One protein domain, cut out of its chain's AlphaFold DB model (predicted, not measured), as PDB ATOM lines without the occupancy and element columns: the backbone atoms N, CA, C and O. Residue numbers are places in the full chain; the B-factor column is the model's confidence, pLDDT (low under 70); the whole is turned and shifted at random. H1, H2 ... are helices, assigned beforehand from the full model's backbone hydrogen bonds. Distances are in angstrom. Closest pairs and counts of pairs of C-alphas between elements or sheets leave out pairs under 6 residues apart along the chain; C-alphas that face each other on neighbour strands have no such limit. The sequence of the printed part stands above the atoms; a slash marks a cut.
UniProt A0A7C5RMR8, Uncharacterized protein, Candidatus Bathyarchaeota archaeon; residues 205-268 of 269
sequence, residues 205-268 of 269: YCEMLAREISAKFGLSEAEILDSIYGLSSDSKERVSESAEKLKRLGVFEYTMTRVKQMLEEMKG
ATOM      1  N   TYR A 205      89.740 -48.922  13.669       68.88
ATOM      2  CA  TYR A 205      90.616 -49.832  14.406       68.88
ATOM      3  C   TYR A 205      90.812 -51.167  13.680       68.88
ATOM      4  O   TYR A 205      91.938 -51.648  13.535       68.88
ATOM      5  N   CYS A 206      89.721 -51.765  13.193       70.38
ATOM      6  CA  CYS A 206      89.783 -52.997  12.412       70.38
ATOM      7  C   CYS A 206      90.562 -52.774  11.112       70.38
ATOM      8  O   CYS A 206      91.354 -53.634  10.726       70.38
ATOM      9  N   GLU A 207      90.397 -51.607  10.479       74.12
ATOM     10  CA  GLU A 207      91.187 -51.202   9.313       74.12
ATOM     11  C   GLU A 207      92.674 -51.046   9.640       74.12
ATOM     12  O   GLU A 207      93.520 -51.579   8.923       74.12
ATOM     13  N   MET A 208      93.017 -50.378  10.743       76.38
ATOM     14  CA  MET A 208      94.410 -50.202  11.154       76.38
ATOM     15  C   MET A 208      95.087 -51.545  11.450       76.38
ATOM     16  O   MET A 208      96.190 -51.797  10.963       76.38
ATOM     17  N   LEU A 209      94.415 -52.432  12.187       76.94
ATOM     18  CA  LEU A 209      94.916 -53.776  12.467       76.94
ATOM     19  C   LEU A 209      95.089 -54.587  11.174       76.94
ATOM     20  O   LEU A 209      96.103 -55.266  10.999       76.94
ATOM     21  N   ALA A 210      94.137 -54.491  10.242       83.62
ATOM     22  CA  ALA A 210      94.242 -55.157   8.948       83.62
ATOM     23  C   ALA A 210      95.425 -54.642   8.122       83.62
ATOM     24  O   ALA A 210      96.142 -55.453   7.535       83.62
ATOM     25  N   ARG A 211      95.674 -53.327   8.118       84.81
ATOM     26  CA  ARG A 211      96.844 -52.710   7.469       84.81
ATOM     27  C   ARG A 211      98.152 -53.168   8.086       84.81
ATOM     28  O   ARG A 211      99.075 -53.507   7.353       84.81
ATOM     29  N   GLU A 212      98.229 -53.211   9.412       86.62
ATOM     30  CA  GLU A 212      99.426 -53.653  10.131       86.62
ATOM     31  C   GLU A 212      99.777 -55.107   9.779       86.62
ATOM     32  O   GLU A 212     100.915 -55.419   9.423       86.62
ATOM     33  N   ILE A 213      98.781 -55.997   9.814       85.81
ATOM     34  CA  ILE A 213      98.947 -57.412   9.466       85.81
ATOM     35  C   ILE A 213      99.282 -57.569   7.979       85.81
ATOM     36  O   ILE A 213     100.206 -58.303   7.632       85.81
ATOM     37  N   SER A 214      98.570 -56.863   7.102       90.25
ATOM     38  CA  SER A 214      98.824 -56.841   5.658       90.25
ATOM     39  C   SER A 214     100.278 -56.469   5.356       90.25
ATOM     40  O   SER A 214     100.987 -57.231   4.697       90.25
ATOM     41  N   ALA A 215     100.765 -55.367   5.934       89.25
ATOM     42  CA  ALA A 215     102.133 -54.892   5.750       89.25
ATOM     43  C   ALA A 215     103.182 -55.870   6.300       89.25
ATOM     44  O   ALA A 215     104.235 -56.057   5.693       89.25
ATOM     45  N   LYS A 216     102.901 -56.508   7.441       90.75
ATOM     46  CA  LYS A 216     103.841 -57.422   8.099       90.75
ATOM     47  C   LYS A 216     103.962 -58.777   7.409       90.75
ATOM     48  O   LYS A 216     105.052 -59.346   7.386       90.75
ATOM     49  N   PHE A 217     102.859 -59.300   6.882       91.44
ATOM     50  CA  PHE A 217     102.790 -60.657   6.337       91.44
ATOM     51  C   PHE A 217     102.666 -60.700   4.807       91.44
ATOM     52  O   PHE A 217     102.686 -61.786   4.234       91.44
ATOM     53  N   GLY A 218     102.568 -59.547   4.135       90.62
ATOM     54  CA  GLY A 218     102.443 -59.464   2.676       90.62
ATOM     55  C   GLY A 218     101.114 -60.018   2.157       90.62
ATOM     56  O   GLY A 218     101.079 -60.646   1.100       90.62
ATOM     57  N   LEU A 219     100.035 -59.837   2.922       91.19
ATOM     58  CA  LEU A 219      98.704 -60.376   2.631       91.19
ATOM     59  C   LEU A 219      97.763 -59.287   2.104       91.19
ATOM     60  O   LEU A 219      98.025 -58.100   2.251       91.19
ATOM     61  N   SER A 220      96.639 -59.684   1.509       91.25
ATOM     62  CA  SER A 220      95.605 -58.732   1.091       91.25
ATOM     63  C   SER A 220      94.919 -58.096   2.304       91.25
ATOM     64  O   SER A 220      94.300 -58.795   3.109       91.25
ATOM     65  N   GLU A 221      94.958 -56.762   2.404       86.69
ATOM     66  CA  GLU A 221      94.251 -56.005   3.451       86.69
ATOM     67  C   GLU A 221      92.757 -56.341   3.470       86.69
ATOM     68  O   GLU A 221      92.200 -56.569   4.538       86.69
ATOM     69  N   ALA A 222      92.121 -56.470   2.301       84.38
ATOM     70  CA  ALA A 222      90.699 -56.787   2.207       84.38
ATOM     71  C   ALA A 222      90.357 -58.170   2.791       84.38
ATOM     72  O   ALA A 222      89.338 -58.322   3.466       84.38
ATOM     73  N   GLU A 223      91.209 -59.178   2.567       83.81
ATOM     74  CA  GLU A 223      90.992 -60.534   3.091       83.81
ATOM     75  C   GLU A 223      91.200 -60.613   4.604       83.81
ATOM     76  O   GLU A 223      90.460 -61.324   5.296       83.81
ATOM     77  N   ILE A 224      92.187 -59.878   5.121       85.75
ATOM     78  CA  ILE A 224      92.453 -59.770   6.556       85.75
ATOM     79  C   ILE A 224      91.337 -58.999   7.247       85.75
ATOM     80  O   ILE A 224      90.816 -59.469   8.256       85.75
ATOM     81  N   LEU A 225      90.933 -57.863   6.681       80.94
ATOM     82  CA  LEU A 225      89.884 -57.012   7.223       80.94
ATOM     83  C   LEU A 225      88.573 -57.785   7.353       80.94
ATOM     84  O   LEU A 225      87.995 -57.827   8.430       80.94
ATOM     85  N   ASP A 226      88.140 -58.470   6.293       80.88
ATOM     86  CA  ASP A 226      86.952 -59.331   6.323       80.88
ATOM     87  C   ASP A 226      87.032 -60.417   7.411       80.88
ATOM     88  O   ASP A 226      86.058 -60.680   8.116       80.88
ATOM     89  N   SER A 227      88.216 -61.000   7.611       80.12
ATOM     90  CA  SER A 227      88.425 -62.016   8.645       80.12
ATOM     91  C   SER A 227      88.410 -61.422  10.060       80.12
ATOM     92  O   SER A 227      87.837 -62.019  10.967       80.12
ATOM     93  N   ILE A 228      88.973 -60.230  10.268       76.06
ATOM     94  CA  ILE A 228      88.893 -59.504  11.547       76.06
ATOM     95  C   ILE A 228      87.435 -59.132  11.855       76.06
ATOM     96  O   ILE A 228      86.969 -59.341  12.973       76.06
ATOM     97  N   TYR A 229      86.677 -58.676  10.858       69.81
ATOM     98  CA  TYR A 229      85.243 -58.408  11.004       69.81
ATOM     99  C   TYR A 229      84.408 -59.652  11.248       69.81
ATOM    100  O   TYR A 229      83.399 -59.598  11.940       69.81
ATOM    101  N   GLY A 230      84.771 -60.794  10.677       64.06
ATOM    102  CA  GLY A 230      84.045 -62.019  10.971       64.06
ATOM    103  C   GLY A 230      84.365 -62.559  12.366       64.06
ATOM    104  O   GLY A 230      83.459 -63.073  13.020       64.06
ATOM    105  N   LEU A 231      85.574 -62.311  12.898       63.28
ATOM    106  CA  LEU A 231      85.840 -62.484  14.331       63.28
ATOM    107  C   LEU A 231      84.949 -61.586  15.186       63.28
ATOM    108  O   LEU A 231      84.645 -62.029  16.288       63.28
ATOM    109  N   SER A 232      84.559 -60.415  14.651       56.97
ATOM    110  CA  SER A 232      83.510 -59.420  14.995       56.97
ATOM    111  C   SER A 232      82.054 -59.892  15.129       56.97
ATOM    112  O   SER A 232      81.252 -59.307  15.854       56.97
ATOM    113  N   SER A 233      81.706 -60.987  14.446       57.84
ATOM    114  CA  SER A 233      80.309 -61.357  14.188       57.84
ATOM    115  C   SER A 233      79.575 -61.966  15.389       57.84
ATOM    116  O   SER A 233      80.177 -62.647  16.218       57.84
ATOM    117  N   ASP A 234      78.252 -61.789  15.416       48.12
ATOM    118  CA  ASP A 234      77.329 -62.478  16.331       48.12
ATOM    119  C   ASP A 234      77.081 -63.949  15.940       48.12
ATOM    120  O   ASP A 234      76.607 -64.751  16.748       48.12
ATOM    121  N   SER A 235      77.409 -64.343  14.702       56.88
ATOM    122  CA  SER A 235      77.290 -65.731  14.248       56.88
ATOM    123  C   SER A 235      78.511 -66.548  14.671       56.88
ATOM    124  O   SER A 235      79.632 -66.287  14.235       56.88
ATOM    125  N   LYS A 236      78.287 -67.605  15.466       54.78
ATOM    126  CA  LYS A 236      79.340 -68.566  15.855       54.78
ATOM    127  C   LYS A 236      80.013 -69.221  14.650       54.78
ATOM    128  O   LYS A 236      81.213 -69.491  14.698       54.78
ATOM    129  N   GLU A 237      79.248 -69.478  13.594       61.75
ATOM    130  CA  GLU A 237      79.748 -70.046  12.340       61.75
ATOM    131  C   GLU A 237      80.718 -69.065  11.686       61.75
ATOM    132  O   GLU A 237      81.869 -69.417  11.450       61.75
ATOM    133  N   ARG A 238      80.309 -67.799  11.542       64.00
ATOM    134  CA  ARG A 238      81.153 -66.746  10.967       64.00
ATOM    135  C   ARG A 238      82.421 -66.501  11.785       64.00
ATOM    136  O   ARG A 238      83.499 -66.398  11.209       64.00
ATOM    137  N   VAL A 239      82.325 -66.488  13.116       60.72
ATOM    138  CA  VAL A 239      83.501 -66.377  13.998       60.72
ATOM    139  C   VAL A 239      84.462 -67.548  13.777       60.72
ATOM    140  O   VAL A 239      85.669 -67.339  13.655       60.72
ATOM    141  N   SER A 240      83.939 -68.774  13.695       60.75
ATOM    142  CA  SER A 240      84.751 -69.980  13.493       60.75
ATOM    143  C   SER A 240      85.422 -69.987  12.117       60.75
ATOM    144  O   SER A 240      86.623 -70.231  12.020       60.75
ATOM    145  N   GLU A 241      84.680 -69.656  11.060       74.50
ATOM    146  CA  GLU A 241      85.199 -69.548   9.693       74.50
ATOM    147  C   GLU A 241      86.306 -68.499   9.582       74.50
ATOM    148  O   GLU A 241      87.348 -68.744   8.969       74.50
ATOM    149  N   SER A 242      86.116 -67.342  10.214       73.19
ATOM    150  CA  SER A 242      87.106 -66.270  10.235       73.19
ATOM    151  C   SER A 242      88.348 -66.619  11.047       73.19
ATOM    152  O   SER A 242      89.460 -66.328  10.602       73.19
ATOM    153  N   ALA A 243      88.193 -67.298  12.186       67.81
ATOM    154  CA  ALA A 243      89.323 -67.806  12.957       67.81
ATOM    155  C   ALA A 243      90.140 -68.821  12.141       67.81
ATOM    156  O   ALA A 243      91.362 -68.701  12.049       67.81
ATOM    157  N   GLU A 244      89.482 -69.777  11.480       75.00
ATOM    158  CA  GLU A 244      90.151 -70.757  10.618       75.00
ATOM    159  C   GLU A 244      90.801 -70.114   9.386       75.00
ATOM    160  O   GLU A 244      91.878 -70.526   8.951       75.00
ATOM    161  N   LYS A 245      90.202 -69.060   8.826       86.44
ATOM    162  CA  LYS A 245      90.819 -68.272   7.750       86.44
ATOM    163  C   LYS A 245      92.107 -67.595   8.225       86.44
ATOM    164  O   LYS A 245      93.139 -67.766   7.582       86.44
ATOM    165  N   LEU A 246      92.102 -66.932   9.382       71.88
ATOM    166  CA  LEU A 246      93.307 -66.313   9.956       71.88
ATOM    167  C   LEU A 246      94.389 -67.340  10.326       71.88
ATOM    168  O   LEU A 246      95.577 -67.048  10.178       71.88
ATOM    169  N   LYS A 247      94.004 -68.544  10.773       76.94
ATOM    170  CA  LYS A 247      94.951 -69.645  11.030       76.94
ATOM    171  C   LYS A 247      95.603 -70.136   9.743       76.94
ATOM    172  O   LYS A 247      96.820 -70.280   9.706       76.94
ATOM    173  N   ARG A 248      94.822 -70.335   8.675       88.69
ATOM    174  CA  ARG A 248      95.344 -70.718   7.349       88.69
ATOM    175  C   ARG A 248      96.295 -69.674   6.771       88.69
ATOM    176  O   ARG A 248      97.262 -70.038   6.117       88.69
ATOM    177  N   LEU A 249      96.035 -68.400   7.047       88.12
ATOM    178  CA  LEU A 249      96.904 -67.288   6.667       88.12
ATOM    179  C   LEU A 249      98.149 -67.150   7.563       88.12
ATOM    180  O   LEU A 249      99.008 -66.324   7.278       88.12
ATOM    181  N   GLY A 250      98.265 -67.933   8.642       87.31
ATOM    182  CA  GLY A 250      99.410 -67.895   9.555       87.31
ATOM    183  C   GLY A 250      99.472 -66.653  10.450       87.31
ATOM    184  O   GLY A 250     100.511 -66.391  11.050       87.31
ATOM    185  N   VAL A 251      98.379 -65.890  10.558       87.12
ATOM    186  CA  VAL A 251      98.348 -64.601  11.275       87.12
ATOM    187  C   VAL A 251      97.524 -64.622  12.559       87.12
ATOM    188  O   VAL A 251      97.614 -63.679  13.332       87.12
ATOM    189  N   PHE A 252      96.753 -65.684  12.824       77.31
ATOM    190  CA  PHE A 252      95.811 -65.743  13.953       77.31
ATOM    191  C   PHE A 252      96.432 -65.351  15.304       77.31
ATOM    192  O   PHE A 252      95.940 -64.436  15.958       77.31
ATOM    193  N   GLU A 253      97.537 -65.989  15.699       76.12
ATOM    194  CA  GLU A 253      98.205 -65.709  16.980       76.12
ATOM    195  C   GLU A 253      98.704 -64.263  17.075       76.12
ATOM    196  O   GLU A 253      98.586 -63.617  18.120       76.12
ATOM    197  N   TYR A 254      99.214 -63.722  15.964       79.81
ATOM    198  CA  TYR A 254      99.646 -62.332  15.894       79.81
ATOM    199  C   TYR A 254      98.463 -61.378  16.048       79.81
ATOM    200  O   TYR A 254      98.521 -60.468  16.871       79.81
ATOM    201  N   THR A 255      97.377 -61.621  15.311       71.69
ATOM    202  CA  THR A 255      96.139 -60.840  15.392       71.69
ATOM    203  C   THR A 255      95.614 -60.810  16.824       71.69
ATOM    204  O   THR A 255      95.357 -59.734  17.354       71.69
ATOM    205  N   MET A 256      95.517 -61.966  17.489       73.75
ATOM    206  CA  MET A 256      95.022 -62.047  18.867       73.75
ATOM    207  C   MET A 256      95.952 -61.344  19.863       73.75
ATOM    208  O   MET A 256      95.479 -60.651  20.765       73.75
ATOM    209  N   THR A 257      97.268 -61.480  19.682       73.50
ATOM    210  CA  THR A 257      98.267 -60.800  20.518       73.50
ATOM    211  C   THR A 257      98.187 -59.287  20.354       73.50
ATOM    212  O   THR A 257      98.163 -58.570  21.352       73.50
ATOM    213  N   ARG A 258      98.097 -58.792  19.115       75.56
ATOM    214  CA  ARG A 258      98.026 -57.355  18.841       75.56
ATOM    215  C   ARG A 258      96.722 -56.759  19.355       75.56
ATOM    216  O   ARG A 258      96.778 -55.748  20.038       75.56
ATOM    217  N   VAL A 259      95.581 -57.426  19.152       64.94
ATOM    218  CA  VAL A 259      94.299 -57.011  19.755       64.94
ATOM    219  C   VAL A 259      94.433 -56.876  21.270       64.94
ATOM    220  O   VAL A 259      94.004 -55.874  21.832       64.94
ATOM    221  N   LYS A 260      95.067 -57.845  21.940       60.62
ATOM    222  CA  LYS A 260      95.285 -57.776  23.388       60.62
ATOM    223  C   LYS A 260      96.177 -56.593  23.790       60.62
ATOM    224  O   LYS A 260      95.821 -55.879  24.719       60.62
ATOM    225  N   GLN A 261      97.294 -56.375  23.096       63.47
ATOM    226  CA  GLN A 261      98.204 -55.253  23.364       63.47
ATOM    227  C   GLN A 261      97.523 -53.904  23.168       63.47
ATOM    228  O   GLN A 261      97.658 -53.016  23.996       63.47
ATOM    229  N   MET A 262      96.751 -53.757  22.101       61.31
ATOM    230  CA  MET A 262      96.011 -52.534  21.829       61.31
ATOM    231  C   MET A 262      94.950 -52.262  22.903       61.31
ATOM    232  O   MET A 262      94.802 -51.128  23.338       61.31
ATOM    233  N   LEU A 263      94.267 -53.299  23.401       53.66
ATOM    234  CA  LEU A 263      93.361 -53.169  24.549       53.66
ATOM    235  C   LEU A 263      94.089 -52.763  25.841       53.66
ATOM    236  O   LEU A 263      93.490 -52.124  26.701       53.66
ATOM    237  N   GLU A 264      95.354 -53.151  26.007       52.97
ATOM    238  CA  GLU A 264      96.203 -52.715  27.124       52.97
ATOM    239  C   GLU A 264      96.667 -51.258  26.932       52.97
ATOM    240  O   GLU A 264      96.571 -50.468  27.866       52.97
ATOM    241  N   GLU A 265      97.064 -50.865  25.716       55.56
ATOM    242  CA  GLU A 265      97.418 -49.485  25.340       55.56
ATOM    243  C   GLU A 265      96.242 -48.515  25.558       55.56
ATOM    244  O   GLU A 265      96.429 -47.401  26.048       55.56
ATOM    245  N   MET A 266      95.012 -48.947  25.258       48.75
ATOM    246  CA  MET A 266      93.794 -48.156  25.470       48.75
ATOM    247  C   MET A 266      93.469 -47.926  26.949       48.75
ATOM    248  O   MET A 266      92.847 -46.921  27.278       48.75
ATOM    249  N   LYS A 267      93.922 -48.808  27.846       41.66
ATOM    250  CA  LYS A 267      93.696 -48.687  29.296       41.66
ATOM    251  C   LYS A 267      94.662 -47.729  29.995       41.66
ATOM    252  O   LYS A 267      94.525 -47.547  31.200       41.66
ATOM    253  N   GLY A 268      95.589 -47.115  29.253       41.16
ATOM    254  CA  GLY A 268      96.601 -46.208  29.790       41.16
ATOM    255  C   GLY A 268      97.603 -46.957  30.664       41.16
ATOM    256  O   GLY A 268      97.404 -47.059  31.869       41.16
TER     257      GLY A 268
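This is residues 205 to 268 of the 269 residues of an uncharacterized protein of Candidatus Bathyarchaeota archaeon (UniProt A0A7C5RMR8). Four helices follow one another closely: H2 and H3 fold into a helical hairpin, H1 crosses H2 away from H3, and H4 turns off from the end of H3 and passes back over part of H1. The far end of H4 and the tail after it, residues 263 to 268, stick out as a short arm from the body of packed helices. The printed part has 64 residues, with four named helices in the order H1, H2, H3, H4 and no named strand, and its class is all helix. It is compact, with a radius of gyration of the C-alphas of 11.3 A, and spans 34 by 28 by 18 A.

H1 runs from residue 205 to 217, 18.2 A from first to last C-alpha, and begins with C-alpha 205 at (90.616, -49.832, 14.406). H2 holds residues 221 to 231 and measures 15.2 A. H3 holds residues 236 to 248 and measures 18.3 A, with C-alpha 236 at (79.340, -68.566, 15.855). H4, the longest helix, holds residues 252 to 266 and measures 21.1 A, ending with C-alpha 266 at (93.794, -48.156, 25.470).

The helix packing is mostly crossed, with helix lines at large angles to each other. H1 and H2 touch at a steep tilt of 54 degrees, opposite ways; their closest C-alphas, of Ala 210 and Leu 225, are 5.0 A apart. H2 and H3 form a helical hairpin and touch at a steep tilt of 41 degrees, opposite ways; their closest C-alphas, of Leu 231 and Val 239, are 4.6 A apart. H3 and H4 touch only at the corner by their link, and only just, with 3 pairs of C-alphas within 8 A. The closest C-alphas there, of Leu 246 and Phe 252, are 4.8 A apart, and the tilt of 71 degrees is only just about perpendicular. Residues 255 to 259 of H4 touch residues 209 to 213 of H1 at a steep tilt of 46 degrees, opposite ways; their closest C-alphas, of Ile 213 and Thr 255, are 7.4 A apart. H2 and H4 are near each other, with 5 pairs of C-alphas within 10 A, while H1 and H3 are apart. In H1, H2, H3 and H4 every O i to N i+4 pair is within hydrogen-bond range.

The two C-alphas farthest apart, of Glu 237 and Gly 268, are 34.0 A apart. The printed part has no cut, and the three links between the helices are tight. Residues 263 to 268, of which 263 to 266 belong to H4, stand free. The mean pLDDT of the printed part is 72.9, and it is under 70 at residue 205, residues 229 to 240, residue 243 and residues 259 to 268.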